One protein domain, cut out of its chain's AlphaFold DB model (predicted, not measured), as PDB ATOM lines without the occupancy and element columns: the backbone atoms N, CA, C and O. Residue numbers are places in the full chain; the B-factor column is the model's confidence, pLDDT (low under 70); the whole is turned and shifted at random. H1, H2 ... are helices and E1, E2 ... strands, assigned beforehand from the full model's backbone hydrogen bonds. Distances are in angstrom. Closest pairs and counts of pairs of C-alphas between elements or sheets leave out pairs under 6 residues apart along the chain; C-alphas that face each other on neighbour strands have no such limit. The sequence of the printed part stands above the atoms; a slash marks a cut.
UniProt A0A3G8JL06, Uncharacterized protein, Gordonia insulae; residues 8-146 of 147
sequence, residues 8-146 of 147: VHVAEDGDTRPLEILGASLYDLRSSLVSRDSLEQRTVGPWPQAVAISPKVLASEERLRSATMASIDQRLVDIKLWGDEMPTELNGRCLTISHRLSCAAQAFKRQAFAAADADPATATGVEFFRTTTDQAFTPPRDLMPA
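AT A GLANCE: This is residues 8 to 146 of the 147 residues of an uncharacterized protein of Gordonia insulae (UniProt A0A3G8JL06). A strongly twisted five-strand sheet, curled like part of a barrel, runs from E3 and E4 in the middle of the domain out to E7 at its far edge, and the small strand pair E1 and E2 forms a second, separate sheet, with E1 near E3. H5 with H1 lies at one end of the domain, where H5 only grazes the large sheet, while H3, H4 and H2 gather at the other end, where H4 packs on E3 and E4 and H2 comes close to H4. The printed part has 139 residues with five named helices and seven named strands, in the order E1 H1 E2 H2 E3 H3 H4 E4 E5 H5 E6 E7; the class is mixed, helices and strands. The large sheet is mixed, in the order E3 E4 E6 E5 E7, and E1 and E2 are parallel. The whole is compact, with a radius of gyration of the C-alphas of 15.7 A and spans of 42 by 33 by 29 A.

IN THESE COORDINATES: In the large sheet, E3 is residues 50 to 53, E4 78 to 81, E6 126 to 131 at 16.0 A, E5 95 to 101 at 19.3 A, and E7 143 to 145, ending at C-alpha 145 (137.723, 127.854, 135.255). E1, residues 8 to 10, begins at C-alpha 8 (150.136, 110.973, 126.229), and E2 is residues 25 to 28. The helices are H1, residues 17 to 21; H2, 29 to 36; H3, 55 to 60; H4, 62 to 73, 16.8 A long; and H5, 103 to 115, 18.6 A long, beginning at C-alpha 103 (133.149, 114.749, 140.121).

HOW THE PARTS SIT: E3 and E4 are parallel, with N 51 and O 78 2.9 A apart, within hydrogen-bond range. E4 and E6 are antiparallel, with N 81 and O 130 at 2.8 A. E6 and E5 are antiparallel, with N 97 and O 129 at 2.8 A. E5 and E7 are antiparallel, with N 100 and O 144 at 2.8 A. H4 is on this sheet, making two layers, one of helix and one of strands; its closest C-alphas to E4 are Ile 72 and Ile 79, 7.2 A. H3 and H4 only just touch, only at the corner, with 3 pairs of C-alphas within 8 A, the closest Leu 58 and Arg 65 at 5.3 A. H5 only grazes the sheet, with residues 105 to 109. H1 touches H5, the closest C-alphas being Pro 18 and Ala 112 at 4.1 A. H2 and H4 are close but not clearly touching, the closest C-alphas being Leu 33 and Leu 64 at 7.5 A. In the parallel pair E1 and E2, N 10 and O 27 are 2.9 A apart. E1, H1, E2 and E3, H3, H4, E4 are strand-helix-strand units, parallel neighbour strands joined through helices, each with a right-handed crossover. In H1, H2, H3, H4 and H5 every O i to N i+4 pair is within hydrogen-bond range.

THE WHOLE: The C-alphas farthest apart, of Gln 41 and Ala 121, are 44.6 A apart. The printed part has no cut. The links H2 to E3, E4 to E5 and E6 to E7 are long. The mean pLDDT of the printed part is 76.5; it is under 70 at residues 13, 35 to 47, 76 and 133 to 146.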
ATOM      1  N   VAL A   8     149.108 110.753 125.211       87.62
ATOM      2  CA  VAL A   8     150.136 110.973 126.229       87.62
ATOM      3  C   VAL A   8     151.418 110.289 125.778       87.62
ATOM      4  O   VAL A   8     151.424 109.113 125.420       87.62
ATOM      5  N   HIS A   9     152.509 111.050 125.791       87.88
ATOM      6  CA  HIS A   9     153.829 110.592 125.380       87.88
ATOM      7  C   HIS A   9     154.731 110.510 126.616       87.88
ATOM      8  O   HIS A   9     154.981 111.534 127.254       87.88
ATOM      9  N   VAL A  10     155.197 109.312 126.968       87.56
ATOM     10  CA  VAL A  10     155.925 109.050 128.224       87.56
ATOM     11  C   VAL A  10     157.408 108.796 127.935       87.56
ATOM     12  O   VAL A  10     157.740 108.137 126.956       87.56
ATOM     13  N   ALA A  11     158.304 109.368 128.747       82.00
ATOM     14  CA  ALA A  11     159.761 109.278 128.564       82.00
ATOM     15  C   ALA A  11     160.404 108.023 129.188       82.00
ATOM     16  O   ALA A  11     161.532 107.665 128.842       82.00
ATOM     17  N   GLU A  12     159.708 107.398 130.135       75.12
ATOM     18  CA  GLU A  12     160.162 106.240 130.902       75.12
ATOM     19  C   GLU A  12     159.168 105.091 130.741       75.12
ATOM     20  O   GLU A  12     157.954 105.308 130.725       75.12
ATOM     21  N   ASP A  13     159.692 103.869 130.672       68.56
ATOM     22  CA  ASP A  13     158.884 102.661 130.762       68.56
ATOM     23  C   ASP A  13     158.470 102.476 132.228       68.56
ATOM     24  O   ASP A  13     159.296 102.190 133.097       68.56
ATOM     25  N   GLY A  14     157.190 102.697 132.516       75.25
ATOM     26  CA  GLY A  14     156.618 102.609 133.857       75.25
ATOM     27  C   GLY A  14     155.258 101.925 133.848       75.25
ATOM     28  O   GLY A  14     154.782 101.470 132.808       75.25
ATOM     29  N   ASP A  15     154.621 101.851 135.015       83.88
ATOM     30  CA  ASP A  15     153.256 101.341 135.106       83.88
ATOM     31  C   ASP A  15     152.297 102.244 134.314       83.88
ATOM     32  O   ASP A  15     152.128 103.425 134.624       83.88
ATOM     33  N   THR A  16     151.673 101.685 133.278       88.44
ATOM     34  CA  THR A  16     150.739 102.391 132.393       88.44
ATOM     35  C   THR A  16     149.321 102.440 132.947       88.44
ATOM     36  O   THR A  16     148.534 103.294 132.527       88.44
ATOM     37  N   ARG A  17     148.994 101.582 133.927       90.69
ATOM     38  CA  ARG A  17     147.641 101.456 134.495       90.69
ATOM     39  C   ARG A  17     147.050 102.791 134.963       90.69
ATOM     40  O   ARG A  17     145.876 103.025 134.671       90.69
ATOM     41  N   PRO A  18     147.795 103.701 135.631       91.81
ATOM     42  CA  PRO A  18     147.262 105.007 136.014       91.81
ATOM     43  C   PRO A  18     146.726 105.814 134.828       91.81
ATOM     44  O   PRO A  18     145.674 106.437 134.932       91.81
ATOM     45  N   LEU A  19     147.418 105.788 133.687       89.75
ATOM     46  CA  LEU A  19     147.029 106.555 132.505       89.75
ATOM     47  C   LEU A  19     145.907 105.867 131.714       89.75
ATOM     48  O   LEU A  19     145.045 106.546 131.157       89.75
ATOM     49  N   GLU A  20     145.859 104.534 131.732       90.00
ATOM     50  CA  GLU A  20     144.739 103.756 131.187       90.00
ATOM     51  C   GLU A  20     143.435 104.029 131.950       90.00
ATOM     52  O   GLU A  20     142.385 104.205 131.335       90.00
ATOM     53  N   ILE A  21     143.498 104.148 133.284       92.06
ATOM     54  CA  ILE A  21     142.352 104.542 134.125       92.06
ATOM     55  C   ILE A  21     141.827 105.930 133.737       92.06
ATOM     56  O   ILE A  21     140.620 106.171 133.796       92.06
ATOM     57  N   LEU A  22     142.715 106.838 133.322       89.69
ATOM     58  CA  LEU A  22     142.344 108.163 132.817       89.69
ATOM     59  C   LEU A  22     141.831 108.134 131.366       89.69
ATOM     60  O   LEU A  22     141.384 109.165 130.867       89.69
ATOM     61  N   GLY A  23     141.874 106.980 130.694       89.06
ATOM     62  CA  GLY A  23     141.436 106.814 129.310       89.06
ATOM     63  C   GLY A  23     142.390 107.417 128.277       89.06
ATOM     64  O   GLY A  23     141.944 107.784 127.192       89.06
ATOM     65  N   ALA A  24     143.679 107.563 128.604       87.38
ATOM     66  CA  ALA A  24     144.670 108.153 127.706       87.38
ATOM     67  C   ALA A  24     145.288 107.120 126.749       87.38
ATOM     68  O   ALA A  24     145.647 106.015 127.156       87.38
ATOM     69  N   SER A  25     145.494 107.514 125.488       86.62
ATOM     70  CA  SER A  25     146.285 106.731 124.529       86.62
ATOM     71  C   SER A  25     147.775 106.971 124.759       86.62
ATOM     72  O   SER A  25     148.215 108.122 124.753       86.62
ATOM     73  N   LEU A  26     148.549 105.902 124.953       86.69
ATOM     74  CA  LEU A  26     149.959 105.983 125.339       86.69
ATOM     75  C   LEU A  26     150.911 105.744 124.178       86.69
ATOM     76  O   LEU A  26     150.735 104.819 123.387       86.69
ATOM     77  N   TYR A  27     151.962 106.555 124.140       85.94
ATOM     78  CA  TYR A  27     153.038 106.465 123.165       85.94
ATOM     79  C   TYR A  27     154.389 106.666 123.851       85.94
ATOM     80  O   TYR A  27     154.514 107.448 124.795       85.94
ATOM     81  N   ASP A  28     155.426 106.010 123.338       84.75
ATOM     82  CA  ASP A  28     156.800 106.297 123.747       84.75
ATOM     83  C   ASP A  28     157.223 107.682 123.225       84.75
ATOM     84  O   ASP A  28     157.126 107.983 122.025       84.75
ATOM     85  N   LEU A  29     157.692 108.542 124.131       83.81
ATOM     86  CA  LEU A  29     158.123 109.897 123.803       83.81
ATOM     87  C   LEU A  29     159.331 109.880 122.870       83.81
ATOM     88  O   LEU A  29     159.364 110.674 121.932       83.81
ATOM     89  N   ARG A  30     160.305 108.986 123.074       82.00
ATOM     90  CA  ARG A  30     161.538 108.988 122.268       82.00
ATOM     91  C   ARG A  30     161.255 108.615 120.817       82.00
ATOM     92  O   ARG A  30     161.682 109.324 119.909       82.00
ATOM     93  N   SER A  31     160.458 107.575 120.597       80.19
ATOM     94  CA  SER A  31     159.973 107.159 119.276       80.19
ATOM     95  C   SER A  31     159.153 108.256 118.607       80.19
ATOM     96  O   SER A  31     159.287 108.496 117.403       80.19
ATOM     97  N   SER A  32     158.343 108.963 119.398       78.06
ATOM     98  CA  SER A  32     157.578 110.112 118.921       78.06
ATOM     99  C   SER A  32     158.514 111.230 118.474       78.06
ATOM    100  O   SER A  32     158.372 111.696 117.354       78.06
ATOM    101  N   LEU A  33     159.510 111.610 119.282       75.75
ATOM    102  CA  LEU A  33     160.494 112.649 118.953       75.75
ATOM    103  C   LEU A  33     161.334 112.301 117.717       75.75
ATOM    104  O   LEU A  33     161.536 113.171 116.881       75.75
ATOM    105  N   VAL A  34     161.757 111.044 117.546       73.00
ATOM    106  CA  VAL A  34     162.507 110.597 116.352       73.00
ATOM    107  C   VAL A  34     161.638 110.644 115.097       73.00
ATOM    108  O   VAL A  34     162.067 111.137 114.057       73.00
ATOM    109  N   SER A  35     160.392 110.178 115.188       63.75
ATOM    110  CA  SER A  35     159.441 110.257 114.071       63.75
ATOM    111  C   SER A  35     159.114 111.714 113.732       63.75
ATOM    112  O   SER A  35     158.950 112.081 112.569       63.75
ATOM    113  N   ARG A  36     159.077 112.556 114.766       59.25
ATOM    114  CA  ARG A  36     158.869 113.997 114.704       59.25
ATOM    115  C   ARG A  36     160.128 114.760 114.274       59.25
ATOM    116  O   ARG A  36     159.959 115.865 113.820       59.25
ATOM    117  N   ASP A  37     161.347 114.222 114.267       48.94
ATOM    118  CA  ASP A  37     162.494 114.880 113.594       48.94
ATOM    119  C   ASP A  37     162.296 114.947 112.062       48.94
ATOM    120  O   ASP A  37     162.934 115.735 111.372       48.94
ATOM    121  N   SER A  38     161.303 114.225 111.528       42.38
ATOM    122  CA  SER A  38     160.763 114.467 110.183       42.38
ATOM    123  C   SER A  38     159.862 115.722 110.105       42.38
ATOM    124  O   SER A  38     159.255 115.948 109.064       42.38
ATOM    125  N   LEU A  39     159.744 116.543 111.170       42.28
ATOM    126  CA  LEU A  39     158.833 117.703 111.307       42.28
ATOM    127  C   LEU A  39     159.069 118.843 110.321       42.28
ATOM    128  O   LEU A  39     158.221 119.734 110.242       42.28
ATOM    129  N   GLU A  40     160.168 118.844 109.567       44.88
ATOM    130  CA  GLU A  40     160.238 119.698 108.377       44.88
ATOM    131  C   GLU A  40     159.090 119.367 107.400       44.88
ATOM    132  O   GLU A  40     158.628 120.221 106.644       44.88
ATOM    133  N   GLN A  41     158.544 118.151 107.473       42.41
ATOM    134  CA  GLN A  41     157.315 117.741 106.815       42.41
ATOM    135  C   GLN A  41     156.140 117.793 107.795       42.41
ATOM    136  O   GLN A  41     155.883 116.867 108.565       42.41
ATOM    137  N   ARG A  42     155.339 118.861 107.682       48.59
ATOM    138  CA  ARG A  42     153.994 119.036 108.279       48.59
ATOM    139  C   ARG A  42     152.961 117.975 107.824       48.59
ATOM    140  O   ARG A  42     151.768 118.259 107.787       48.59
ATOM    141  N   THR A  43     153.396 116.785 107.414       43.41
ATOM    142  CA  THR A  43     152.626 115.856 106.575       43.41
ATOM    143  C   THR A  43     152.184 114.592 107.319       43.41
ATOM    144  O   THR A  43     151.357 113.847 106.801       43.41
ATOM    145  N   VAL A  44     152.669 114.334 108.538       43.50
ATOM    146  CA  VAL A  44     152.330 113.108 109.280       43.50
ATOM    147  C   VAL A  44     151.380 113.423 110.442       43.50
ATOM    148  O   VAL A  44     151.805 113.642 111.572       43.50
ATOM    149  N   GLY A  45     150.077 113.437 110.147       53.16
ATOM    150  CA  GLY A  45     148.992 113.444 111.140       53.16
ATOM    151  C   GLY A  45     148.424 114.820 111.528       53.16
ATOM    152  O   GLY A  45     148.991 115.860 111.182       53.16
ATOM    153  N   PRO A  46     147.265 114.847 112.218       57.38
ATOM    154  CA  PRO A  46     146.668 116.085 112.706       57.38
ATOM    155  C   PRO A  46     147.603 116.755 113.717       57.38
ATOM    156  O   PRO A  46     148.046 116.144 114.687       57.38
ATOM    157  N   TRP A  47     147.910 118.029 113.482       66.31
ATOM    158  CA  TRP A  47     148.695 118.826 114.417       66.31
ATOM    159  C   TRP A  47     147.884 119.068 115.700       66.31
ATOM    160  O   TRP A  47     146.705 119.426 115.598       66.31
ATOM    161  N   PRO A  48     148.471 118.889 116.898       71.94
ATOM    162  CA  PRO A  48     147.734 119.072 118.139       71.94
ATOM    163  C   PRO A  48     147.315 120.535 118.307       71.94
ATOM    164  O   PRO A  48     148.068 121.454 117.990       71.94
ATOM    165  N   GLN A  49     146.111 120.753 118.836       71.81
ATOM    166  CA  GLN A  49     145.616 122.101 119.144       71.81
ATOM    167  C   GLN A  49     146.278 122.689 120.400       71.81
ATOM    168  O   GLN A  49     146.429 123.904 120.501       71.81
ATOM    169  N   ALA A  50     146.702 121.832 121.332       78.88
ATOM    170  CA  ALA A  50     147.468 122.198 122.517       78.88
ATOM    171  C   ALA A  50     148.428 121.064 122.896       78.88
ATOM    172  O   ALA A  50     148.146 119.894 122.631       78.88
ATOM    173  N   VAL A  51     149.547 121.407 123.531       83.31
ATOM    174  CA  VAL A  51     150.535 120.443 124.028       83.31
ATOM    175  C   VAL A  51     150.802 120.728 125.501       83.31
ATOM    176  O   VAL A  51     151.247 121.817 125.854       83.31
ATOM    177  N   ALA A  52     150.541 119.740 126.358       85.88
ATOM    178  CA  ALA A  52     150.910 119.784 127.768       85.88
ATOM    179  C   ALA A  52     152.242 119.053 127.987       85.88
ATOM    180  O   ALA A  52     152.411 117.928 127.521       85.88
ATOM    181  N   ILE A  53     153.187 119.685 128.685       86.62
ATOM    182  CA  ILE A  53     154.546 119.173 128.890       86.62
ATOM    183  C   ILE A  53     154.896 119.226 130.379       86.62
ATOM    184  O   ILE A  53     154.655 120.227 131.056       86.62
ATOM    185  N   SER A  54     155.498 118.155 130.893       87.25
ATOM    186  CA  SER A  54     156.085 118.155 132.233       87.25
ATOM    187  C   SER A  54     157.378 118.988 132.245       87.25
ATOM    188  O   SER A  54     158.269 118.712 131.437       87.25
ATOM    189  N   PRO A  55     157.540 119.946 133.175       84.50
ATOM    190  CA  PRO A  55     158.787 120.685 133.359       84.50
ATOM    191  C   PRO A  55     160.011 119.786 133.542       84.50
ATOM    192  O   PRO A  55     161.061 120.062 132.971       84.50
ATOM    193  N   LYS A  56     159.856 118.672 134.270       84.31
ATOM    194  CA  LYS A  56     160.923 117.691 134.498       84.31
ATOM    195  C   LYS A  56     161.387 117.056 133.185       84.31
ATOM    196  O   LYS A  56     162.584 117.003 132.922       84.31
ATOM    197  N   VAL A  57     160.443 116.624 132.345       84.06
ATOM    198  CA  VAL A  57     160.744 116.029 131.029       84.06
ATOM    199  C   VAL A  57     161.353 117.070 130.088       84.06
ATOM    200  O   VAL A  57     162.292 116.776 129.355       84.06
ATOM    201  N   LEU A  58     160.856 118.308 130.134       85.12
ATOM    202  CA  LEU A  58     161.400 119.416 129.352       85.12
ATOM    203  C   LEU A  58     162.851 119.744 129.741       85.12
ATOM    204  O   LEU A  58     163.642 120.105 128.874       85.12
ATOM    205  N   ALA A  59     163.199 119.605 131.022       84.94
ATOM    206  CA  ALA A  59     164.558 119.802 131.517       84.94
ATOM    207  C   ALA A  59     165.501 118.637 131.167       84.94
ATOM    208  O   ALA A  59     166.695 118.865 130.986       84.94
ATOM    209  N   SER A  60     164.991 117.404 131.064       84.50
ATOM    210  CA  SER A  60     165.810 116.225 130.749       84.50
ATOM    211  C   SER A  60     166.018 115.986 129.250       84.50
ATOM    212  O   SER A  60     167.022 115.390 128.869       84.50
ATOM    213  N   GLU A  61     165.087 116.419 128.394       85.69
ATOM    214  CA  GLU A  61     165.090 116.113 126.955       85.69
ATOM    215  C   GLU A  61     165.381 117.361 126.100       85.69
ATOM    216  O   GLU A  61     164.491 118.122 125.717       85.69
ATOM    217  N   GLU A  62     166.652 117.541 125.732       84.69
ATOM    218  CA  GLU A  62     167.162 118.717 125.007       84.69
ATOM    219  C   GLU A  62     166.441 118.996 123.675       84.69
ATOM    220  O   GLU A  62     166.167 120.150 123.323       84.69
ATOM    221  N   ARG A  63     166.081 117.938 122.937       82.50
ATOM    222  CA  ARG A  63     165.341 118.067 121.669       82.50
ATOM    223  C   ARG A  63     163.942 118.627 121.894       82.50
ATOM    224  O   ARG A  63     163.512 119.527 121.174       82.50
ATOM    225  N   LEU A  64     163.248 118.123 122.915       84.06
ATOM    226  CA  LEU A  64     161.924 118.607 123.288       84.06
ATOM    227  C   LEU A  64     161.998 120.065 123.747       84.06
ATOM    228  O   LEU A  64     161.157 120.871 123.347       84.06
ATOM    229  N   ARG A  65     163.028 120.422 124.523       85.50
ATOM    230  CA  ARG A  65     163.286 121.796 124.970       85.50
ATOM    231  C   ARG A  65     163.440 122.759 123.799       85.50
ATOM    232  O   ARG A  65     162.698 123.737 123.717       85.50
ATOM    233  N   SER A  66     164.323 122.436 122.857       83.69
ATOM    234  CA  SER A  66     164.562 123.249 121.660       83.69
ATOM    235  C   SER A  66     163.301 123.405 120.797       83.69
ATOM    236  O   SER A  66     162.939 124.522 120.423       83.69
ATOM    237  N   ALA A  67     162.574 122.309 120.545       80.25
ATOM    238  CA  ALA A  67     161.325 122.339 119.777       80.25
ATOM    239  C   ALA A  67     160.220 123.159 120.469       80.25
ATOM    240  O   ALA A  67     159.465 123.882 119.810       80.25
ATOM    241  N   THR A  68     160.141 123.077 121.800       81.44
ATOM    242  CA  THR A  68     159.187 123.845 122.613       81.44
ATOM    243  C   THR A  68     159.482 125.338 122.513       81.44
ATOM    244  O   THR A  68     158.571 126.104 122.209       81.44
ATOM    245  N   MET A  69     160.743 125.760 122.680       83.75
ATOM    246  CA  MET A  69     161.120 127.177 122.556       83.75
ATOM    247  C   MET A  69     160.791 127.732 121.167       83.75
ATOM    248  O   MET A  69     160.126 128.763 121.062       83.75
ATOM    249  N   ALA A  70     161.150 127.002 120.105       80.19
ATOM    250  CA  ALA A  70     160.832 127.402 118.736       80.19
ATOM    251  C   ALA A  70     159.314 127.534 118.498       80.19
ATOM    252  O   ALA A  70     158.865 128.473 117.839       80.19
ATOM    253  N   SER A  71     158.515 126.625 119.067       79.00
ATOM    254  CA  SER A  71     157.051 126.647 118.943       79.00
ATOM    255  C   SER A  71     156.413 127.836 119.668       79.00
ATOM    256  O   SER A  71     155.459 128.420 119.147       79.00
ATOM    257  N   ILE A  72     156.946 128.220 120.837       77.81
ATOM    258  CA  ILE A  72     156.495 129.400 121.593       77.81
ATOM    259  C   ILE A  72     156.797 130.672 120.805       77.81
ATOM    260  O   ILE A  72     155.914 131.514 120.636       77.81
ATOM    261  N   ASP A  73     158.024 130.802 120.299       79.19
ATOM    262  CA  ASP A  73     158.463 132.004 119.587       79.19
ATOM    263  C   ASP A  73     157.664 132.219 118.291       79.19
ATOM    264  O   ASP A  73     157.346 133.352 117.931       79.19
ATOM    265  N   GLN A  74     157.258 131.130 117.631       73.69
ATOM    266  CA  GLN A  74     156.444 131.161 116.414       73.69
ATOM    267  C   GLN A  74     154.923 131.161 116.677       73.69
ATOM    268  O   GLN A  74     154.146 131.260 115.729       73.69
ATOM    269  N   ARG A  75     154.481 131.056 117.944       71.56
ATOM    270  CA  ARG A  75     153.062 130.964 118.362       71.56
ATOM    271  C   ARG A  75     152.259 129.886 117.614       71.56
ATOM    272  O   ARG A  75     151.085 130.078 117.308       71.56
ATOM    273  N   LEU A  76     152.897 128.758 117.303       67.69
ATOM    274  CA  LEU A  76     152.297 127.705 116.472       67.69
ATOM    275  C   LEU A  76     151.368 126.759 117.241       67.69
ATOM    276  O   LEU A  76     150.558 126.070 116.622       67.69
ATOM    277  N   VAL A  77     151.512 126.675 118.563       70.56
ATOM    278  CA  VAL A  77     150.737 125.766 119.415       70.56
ATOM    279  C   VAL A  77     150.574 126.367 120.809       70.56
ATOM    280  O   VAL A  77     151.477 127.045 121.299       70.56
ATOM    281  N   ASP A  78     149.429 126.115 121.447       75.44
ATOM    282  CA  ASP A  78     149.236 126.441 122.863       75.44
ATOM    283  C   ASP A  78     150.044 125.455 123.716       75.44
ATOM    284  O   ASP A  78     149.741 124.257 123.754       75.44
ATOM    285  N   ILE A  79     151.103 125.952 124.359       82.06
ATOM    286  CA  ILE A  79     151.954 125.152 125.239       82.06
ATOM    287  C   ILE A  79     151.508 125.357 126.677       82.06
ATOM    288  O   ILE A  79     151.463 126.480 127.186       82.06
ATOM    289  N   LYS A  80     151.238 124.235 127.345       84.25
ATOM    290  CA  LYS A  80     150.908 124.168 128.764       84.25
ATOM    291  C   LYS A  80     151.997 123.413 129.508       84.25
ATOM    292  O   LYS A  80     152.389 122.324 129.108       84.25
ATOM    293  N   LEU A  81     152.469 123.967 130.612       84.69
ATOM    294  CA  LEU A  81     153.342 123.273 131.546       84.69
ATOM    295  C   LEU A  81     152.518 122.791 132.731       84.69
ATOM    296  O   LEU A  81     151.720 123.557 133.284       84.69
ATOM    297  N   TRP A  82     152.734 121.538 133.120       81.06
ATOM    298  CA  TRP A  82     152.051 120.919 134.252       81.06
ATOM    299  C   TRP A  82     153.063 120.409 135.277       81.06
ATOM    300  O   TRP A  82     153.860 119.519 134.982       81.06
ATOM    301  N   GLY A  83     153.042 121.002 136.471       73.75
ATOM    302  CA  GLY A  83     153.963 120.708 137.568       73.75
ATOM    303  C   GLY A  83     154.513 121.977 138.218       73.75
ATOM    304  O   GLY A  83     154.366 123.079 137.685       73.75
ATOM    305  N   ASP A  84     155.146 121.814 139.378       70.44
ATOM    306  CA  ASP A  84     155.569 122.944 140.211       70.44
ATOM    307  C   ASP A  84     156.862 123.602 139.723       70.44
ATOM    308  O   ASP A  84     156.990 124.829 139.777       70.44
ATOM    309  N   GLU A  85     157.787 122.817 139.171       72.38
ATOM    310  CA  GLU A  85     159.092 123.290 138.707       72.38
ATOM    311  C   GLU A  85     158.969 124.156 137.442       72.38
ATOM    312  O   GLU A  85     158.179 123.862 136.545       72.38
ATOM    313  N   MET A  86     159.737 125.247 137.365       70.81
ATOM    314  CA  MET A  86     159.807 126.104 136.177       70.81
ATOM    315  C   MET A  86     161.203 126.054 135.566       70.81
ATOM    316  O   MET A  86     162.167 126.385 136.260       70.81
ATOM    317  N   PRO A  87     161.324 125.753 134.261       72.75
ATOM    318  CA  PRO A  87     162.534 126.067 133.522       72.75
ATOM    319  C   PRO A  87     162.773 127.577 133.569       72.75
ATOM    320  O   PRO A  87     161.836 128.373 133.426       72.75
ATOM    321  N   THR A  88     164.028 127.980 133.751       76.12
ATOM    322  CA  THR A  88     164.395 129.398 133.903       76.12
ATOM    323  C   THR A  88     164.011 130.201 132.656       76.12
ATOM    324  O   THR A  88     163.593 131.350 132.756       76.12
ATOM    325  N   GLU A  89     164.064 129.567 131.485       72.94
ATOM    326  CA  GLU A  89     163.735 130.138 130.178       72.94
ATOM    327  C   GLU A  89     162.248 130.500 130.015       72.94
ATOM    328  O   GLU A  89     161.899 131.315 129.156       72.94
ATOM    329  N   LEU A  90     161.370 129.907 130.832       74.19
ATOM    330  CA  LEU A  90     159.921 130.145 130.821       74.19
ATOM    331  C   LEU A  90     159.460 131.019 131.994       74.19
ATOM    332  O   LEU A  90     158.276 131.357 132.093       74.19
ATOM    333  N   ASN A  91     160.385 131.430 132.865       72.75
ATOM    334  CA  ASN A  91     160.077 132.302 133.987       72.75
ATOM    335  C   ASN A  91     159.554 133.665 133.490       72.75
ATOM    336  O   ASN A  91     160.164 134.312 132.643       72.75
ATOM    337  N   GLY A  92     158.388 134.085 133.988       73.69
ATOM    338  CA  GLY A  92     157.726 135.331 133.578       73.69
ATOM    339  C   GLY A  92     157.079 135.325 132.183       73.69
ATOM    340  O   GLY A  92     156.481 136.328 131.804       73.69
ATOM    341  N   ARG A  93     157.156 134.217 131.426       74.31
ATOM    342  CA  ARG A  93     156.515 134.069 130.098       74.31
ATOM    343  C   ARG A  93     155.186 133.314 130.138       74.31
ATOM    344  O   ARG A  93     154.499 133.257 129.121       74.31
ATOM    345  N   CYS A  94     154.837 132.723 131.279       77.75
ATOM    346  CA  CYS A  94     153.632 131.918 131.432       77.75
ATOM    347  C   CYS A  94     152.648 132.532 132.433       77.75
ATOM    348  O   CYS A  94     153.043 133.017 133.494       77.75
ATOM    349  N   LEU A  95     151.358 132.428 132.121       80.81
ATOM    350  CA  LEU A  95     150.254 132.710 133.033       80.81
ATOM    351  C   LEU A  95     149.828 131.416 133.723       80.81
ATOM    352  O   LEU A  95     149.766 130.370 133.080       80.81
ATOM    353  N   THR A  96     149.523 131.476 135.020       82.25
ATOM    354  CA  THR A  96     148.983 130.320 135.752       82.25
ATOM    355  C   THR A  96     147.460 130.343 135.689       82.25
ATOM    356  O   THR A  96     146.839 131.313 136.113       82.25
ATOM    357  N   ILE A  97     146.866 129.266 135.184       81.81
ATOM    358  CA  ILE A  97     145.423 129.044 135.092       81.81
ATOM    359  C   ILE A  97     145.063 127.879 136.006       81.81
ATOM    360  O   ILE A  97     145.753 126.859 136.023       81.81
ATOM    361  N   SER A  98     143.968 128.023 136.752       83.25
ATOM    362  CA  SER A  98     143.433 126.953 137.589       83.25
ATOM    363  C   SER A  98     142.142 126.375 137.006       83.25
ATOM    364  O   SER A  98     141.263 127.098 136.524       83.25
ATOM    365  N   HIS A  99     142.029 125.050 137.039       82.25
ATOM    366  CA  HIS A  99     140.865 124.316 136.555       82.25
ATOM    367  C   HIS A  99     140.299 123.425 137.651       82.25
ATOM    368  O   HIS A  99     141.017 122.652 138.284       82.25
ATOM    369  N   ARG A 100     138.985 123.504 137.854       86.88
ATOM    370  CA  ARG A 100     138.261 122.625 138.767       86.88
ATOM    371  C   ARG A 100     137.797 121.376 138.030       86.88
ATOM    372  O   ARG A 100     137.059 121.473 137.050       86.88
ATOM    373  N   LEU A 101     138.190 120.222 138.560       86.19
ATOM    374  CA  LEU A 101     137.804 118.907 138.065       86.19
ATOM    375  C   LEU A 101     136.332 118.613 138.379       86.19
ATOM    376  O   LEU A 101     135.874 118.822 139.512       86.19
ATOM    377  N   SER A 102     135.610 118.049 137.408       88.19
ATOM    378  CA  SER A 102     134.288 117.456 137.632       88.19
ATOM    379  C   SER A 102     134.346 116.284 138.625       88.19
ATOM    380  O   SER A 102     135.406 115.711 138.879       88.19
ATOM    381  N   CYS A 103     133.203 115.893 139.200       88.12
ATOM    382  CA  CYS A 103     133.149 114.749 140.121       88.12
ATOM    383  C   CYS A 103     133.641 113.450 139.461       88.12
ATOM    384  O   CYS A 103     134.319 112.656 140.109       88.12
ATOM    385  N   ALA A 104     133.329 113.255 138.175       88.50
ATOM    386  CA  ALA A 104     133.812 112.115 137.405       88.50
ATOM    387  C   ALA A 104     135.338 112.169 137.243       88.50
ATOM    388  O   ALA A 104     136.019 111.203 137.581       88.50
ATOM    389  N   ALA A 105     135.885 113.318 136.831       87.81
ATOM    390  CA  ALA A 105     137.329 113.506 136.695       87.81
ATOM    391  C   ALA A 105     138.076 113.282 138.025       87.81
ATOM    392  O   ALA A 105     139.116 112.626 138.048       87.81
ATOM    393  N   GLN A 106     137.522 113.746 139.152       91.19
ATOM    394  CA  GLN A 106     138.092 113.484 140.481       91.19
ATOM    395  C   GLN A 106     138.095 111.992 140.837       91.19
ATOM    396  O   GLN A 106     139.055 111.518 141.443       91.19
ATOM    397  N   ALA A 107     137.047 111.246 140.475       91.31
ATOM    398  CA  ALA A 107     136.976 109.810 140.732       91.31
ATOM    399  C   ALA A 107     138.038 109.037 139.934       91.31
ATOM    400  O   ALA A 107     138.794 108.264 140.525       91.31
ATOM    401  N   PHE A 108     138.158 109.305 138.627       91.31
ATOM    402  CA  PHE A 108     139.200 108.702 137.789       91.31
ATOM    403  C   PHE A 108     140.604 109.060 138.284       91.31
ATOM    404  O   PHE A 108     141.445 108.174 138.422       91.31
ATOM    405  N   LYS A 109     140.844 110.328 138.651       91.25
ATOM    406  CA  LYS A 109     142.136 110.776 139.186       91.25
ATOM    407  C   LYS A 109     142.518 110.046 140.475       91.25
ATOM    408  O   LYS A 109     143.643 109.575 140.587       91.25
ATOM    409  N   ARG A 110     141.598 109.893 141.435       92.31
ATOM    410  CA  ARG A 110     141.882 109.147 142.678       92.31
ATOM    411  C   ARG A 110     142.243 107.691 142.405       92.31
ATOM    412  O   ARG A 110     143.165 107.175 143.028       92.31
ATOM    413  N   GLN A 111     141.540 107.048 141.474       92.81
ATOM    414  CA  GLN A 111     141.821 105.664 141.106       92.81
ATOM    415  C   GLN A 111     143.176 105.528 140.397       92.81
ATOM    416  O   GLN A 111     143.921 104.596 140.684       92.81
ATOM    417  N   ALA A 112     143.521 106.477 139.524       92.50
ATOM    418  CA  ALA A 112     144.828 106.526 138.876       92.50
ATOM    419  C   ALA A 112     145.964 106.716 139.893       92.50
ATOM    420  O   ALA A 112     146.972 106.021 139.817       92.50
ATOM    421  N   PHE A 113     145.782 107.595 140.886       91.88
ATOM    422  CA  PHE A 113     146.759 107.801 141.962       91.88
ATOM    423  C   PHE A 113     146.953 106.535 142.798       91.88
ATOM    424  O   PHE A 113     148.086 106.130 143.027       91.88
ATOM    425  N   ALA A 114     145.859 105.866 143.172       91.31
ATOM    426  CA  ALA A 114     145.931 104.594 143.886       91.31
ATOM    427  C   ALA A 114     146.667 103.510 143.079       91.31
ATOM    428  O   ALA A 114     147.420 102.734 143.652       91.31
ATOM    429  N   ALA A 115     146.482 103.465 141.754       91.56
ATOM    430  CA  ALA A 115     147.204 102.536 140.883       91.56
ATOM    431  C   ALA A 115     148.700 102.871 140.742       91.56
ATOM    432  O   ALA A 115     149.486 101.976 140.460       91.56
ATOM    433  N   ALA A 116     149.078 104.135 140.946       89.69
ATOM    434  CA  ALA A 116     150.460 104.608 140.918       89.69
ATOM    435  C   ALA A 116     151.171 104.491 142.281       89.69
ATOM    436  O   ALA A 116     152.246 105.065 142.444       89.69
ATOM    437  N   ASP A 117     150.548 103.842 143.276       89.81
ATOM    438  CA  ASP A 117     150.989 103.827 144.679       89.81
ATOM    439  C   ASP A 117     151.218 105.240 145.263       89.81
ATOM    440  O   ASP A 117     151.970 105.440 146.221       89.81
ATOM    441  N   ALA A 118     150.543 106.242 144.691       86.81
ATOM    442  CA  ALA A 118     150.551 107.616 145.164       86.81
ATOM    443  C   ALA A 118     149.410 107.829 146.164       86.81
ATOM    444  O   ALA A 118     148.321 107.272 146.020       86.81
ATOM    445  N   ASP A 119     149.635 108.682 147.163       85.31
ATOM    446  CA  ASP A 119     148.610 109.006 148.155       85.31
ATOM    447  C   ASP A 119     147.393 109.671 147.477       85.31
ATOM    448  O   ASP A 119     147.519 110.790 146.967       85.31
ATOM    449  N   PRO A 120     146.193 109.057 147.491       77.06
ATOM    450  CA  PRO A 120     144.997 109.642 146.888       77.06
ATOM    451  C   PRO A 120     144.594 110.993 147.495       77.06
ATOM    452  O   PRO A 120     143.861 111.746 146.850       77.06
ATOM    453  N   ALA A 121     145.061 111.333 148.702       78.19
ATOM    454  CA  ALA A 121     144.834 112.645 149.307       78.19
ATOM    455  C   ALA A 121     145.536 113.781 148.540       78.19
ATOM    456  O   ALA A 121     145.090 114.928 148.596       78.19
ATOM    457  N   THR A 122     146.579 113.466 147.765       79.44
ATOM    458  CA  THR A 122     147.253 114.427 146.876       79.44
ATOM    459  C   THR A 122     146.450 114.715 145.600       79.44
ATOM    460  O   THR A 122     146.700 115.713 144.920       79.44
ATOM    461  N   ALA A 123     145.419 113.913 145.293       80.44
ATOM    462  CA  ALA A 123     144.502 114.168 144.189       80.44
ATOM    463  C   ALA A 123     143.503 115.287 144.542       80.44
ATOM    464  O   ALA A 123     142.326 115.055 144.836       80.44
ATOM    465  N   THR A 124     143.979 116.532 144.482       83.12
ATOM    466  CA  THR A 124     143.158 117.741 144.618       83.12
ATOM    467  C   THR A 124     142.106 117.827 143.507       83.12
ATOM    468  O   THR A 124     142.306 117.349 142.386       83.12
ATOM    469  N   GLY A 125     140.977 118.477 143.811       85.81
ATOM    470  CA  GLY A 125     139.926 118.788 142.832       85.81
ATOM    471  C   GLY A 125     140.206 120.031 141.980       85.81
ATOM    472  O   GLY A 125     139.370 120.389 141.153       85.81
ATOM    473  N   VAL A 126     141.341 120.696 142.203       86.69
ATOM    474  CA  VAL A 126     141.806 121.864 141.447       86.69
ATOM    475  C   VAL A 126     143.204 121.569 140.920       86.69
ATOM    476  O   VAL A 126     144.072 121.156 141.688       86.69
ATOM    477  N   GLU A 127     143.384 121.784 139.624       84.31
ATOM    478  CA  GLU A 127     144.639 121.631 138.893       84.31
ATOM    479  C   GLU A 127     145.158 122.988 138.444       84.31
ATOM    480  O   GLU A 127     144.370 123.867 138.090       84.31
ATOM    481  N   PHE A 128     146.479 123.132 138.405       83.69
ATOM    482  CA  PHE A 128     147.144 124.338 137.933       83.69
ATOM    483  C   PHE A 128     147.945 124.032 136.674       83.69
ATOM    484  O   PHE A 128     148.724 123.081 136.627       83.69
ATOM    485  N   PHE A 129     147.780 124.881 135.668       81.75
ATOM    486  CA  PHE A 129     148.518 124.820 134.417       81.75
ATOM    487  C   PHE A 129     149.155 126.168 134.160       81.75
ATOM    488  O   PHE A 129     148.550 127.207 134.416       81.75
ATOM    489  N   ARG A 130     150.361 126.166 133.606       84.06
ATOM    490  CA  ARG A 130     151.010 127.396 133.160       84.06
ATOM    491  C   ARG A 130     150.962 127.443 131.640       84.06
ATOM    492  O   ARG A 130     151.458 126.521 131.008       84.06
ATOM    493  N   THR A 131     150.358 128.469 131.050       80.00
ATOM    494  CA  THR A 131     150.237 128.618 129.585       80.00
ATOM    495  C   THR A 131     151.024 129.821 129.085       80.00
ATOM    496  O   THR A 131     151.153 130.827 129.781       80.00
ATOM    497  N   THR A 132     151.553 129.725 127.868       73.50
ATOM    498  CA  THR A 132     152.226 130.829 127.169       73.50
ATOM    499  C   THR A 132     151.263 131.755 126.413       73.50
ATOM    500  O   THR A 132     151.719 132.710 125.785       73.50
ATOM    501  N   THR A 133     149.949 131.491 126.431       66.75
ATOM    502  CA  THR A 133     148.934 132.309 125.740       66.75
ATOM    503  C   THR A 133     147.779 132.673 126.673       66.75
ATOM    504  O   THR A 133     147.335 131.857 127.471       66.75
ATOM    505  N   ASP A 134     147.260 133.895 126.537       53.72
ATOM    506  CA  ASP A 134     146.073 134.378 127.263       53.72
ATOM    507  C   ASP A 134     144.750 133.994 126.571       53.72
ATOM    508  O   ASP A 134     143.661 134.282 127.066       53.72
ATOM    509  N   GLN A 135     144.797 133.321 125.411       52.31
ATOM    510  CA  GLN A 135     143.574 132.752 124.856       52.31
ATOM    511  C   GLN A 135     143.150 131.591 125.748       52.31
ATOM    512  O   GLN A 135     143.669 130.481 125.649       52.31
ATOM    513  N   ALA A 136     142.177 131.874 126.615       45.22
ATOM    514  CA  ALA A 136     141.407 130.887 127.343       45.22
ATOM    515  C   ALA A 136     140.761 129.939 126.328       45.22
ATOM    516  O   ALA A 136     139.646 130.155 125.844       45.22
ATOM    517  N   PHE A 137     141.487 128.884 125.968       51.19
ATOM    518  CA  PHE A 137     140.910 127.755 125.273       51.19
ATOM    519  C   PHE A 137     139.728 127.309 126.119       51.19
ATOM    520  O   PHE A 137     139.908 127.087 127.314       51.19
ATOM    521  N   THR A 138     138.527 127.236 125.541       48.94
ATOM    522  CA  THR A 138     137.355 126.788 126.296       48.94
ATOM    523  C   THR A 138     137.635 125.357 126.738       48.94
ATOM    524  O   THR A 138     137.679 124.465 125.882       48.94
ATOM    525  N   PRO A 139     137.907 125.119 128.030       50.12
ATOM    526  CA  PRO A 139     138.196 123.775 128.476       50.12
ATOM    527  C   PRO A 139     136.960 122.891 128.219       50.12
ATOM    528  O   PRO A 139     135.833 123.403 128.178       50.12
ATOM    529  N   PRO A 140     137.123 121.573 128.009       50.75
ATOM    530  CA  PRO A 140     135.972 120.674 127.976       50.75
ATOM    531  C   PRO A 140     135.158 120.849 129.269       50.75
ATOM    532  O   PRO A 140     135.721 121.219 130.296       50.75
ATOM    533  N   ARG A 141     133.841 120.577 129.249       50.22
ATOM    534  CA  ARG A 141     132.939 120.793 130.412       50.22
ATOM    535  C   ARG A 141     133.430 120.170 131.729       50.22
ATOM    536  O   ARG A 141     132.950 120.562 132.788       50.22
ATOM    537  N   ASP A 142     134.344 119.209 131.666       53.84
ATOM    538  CA  ASP A 142     134.940 118.551 132.828       53.84
ATOM    539  C   ASP A 142     135.996 119.376 133.570       53.84
ATOM    540  O   ASP A 142     136.339 119.045 134.706       53.84
ATOM    541  N   LEU A 143     136.485 120.453 132.957       50.94
ATOM    542  CA  LEU A 143     137.438 121.390 133.530       50.94
ATOM    543  C   LEU A 143     136.803 122.778 133.500       50.94
ATOM    544  O   LEU A 143     136.760 123.426 132.466       50.94
ATOM    545  N   MET A 144     136.278 123.251 134.623       54.91
ATOM    546  CA  MET A 144     135.720 124.607 134.697       54.91
ATOM    547  C   MET A 144     136.808 125.581 135.165       54.91
ATOM    548  O   MET A 144     137.609 125.194 136.021       54.91
ATOM    549  N   PRO A 145     136.868 126.829 134.660       50.19
ATOM    550  CA  PRO A 145     137.723 127.854 135.255       50.19
ATOM    551  C   PRO A 145     137.403 127.973 136.746       50.19
ATOM    552  O   PRO A 145     136.229 128.078 137.120       50.19
ATOM    553  N   ALA A 146     138.420 127.915 137.599       51.84
ATOM    554  CA  ALA A 146     138.263 128.407 138.959       51.84
ATOM    555  C   ALA A 146     138.383 129.937 138.886       51.84
ATOM    556  O   ALA A 146     139.328 130.449 138.289       51.84
TER     557      ALA A 146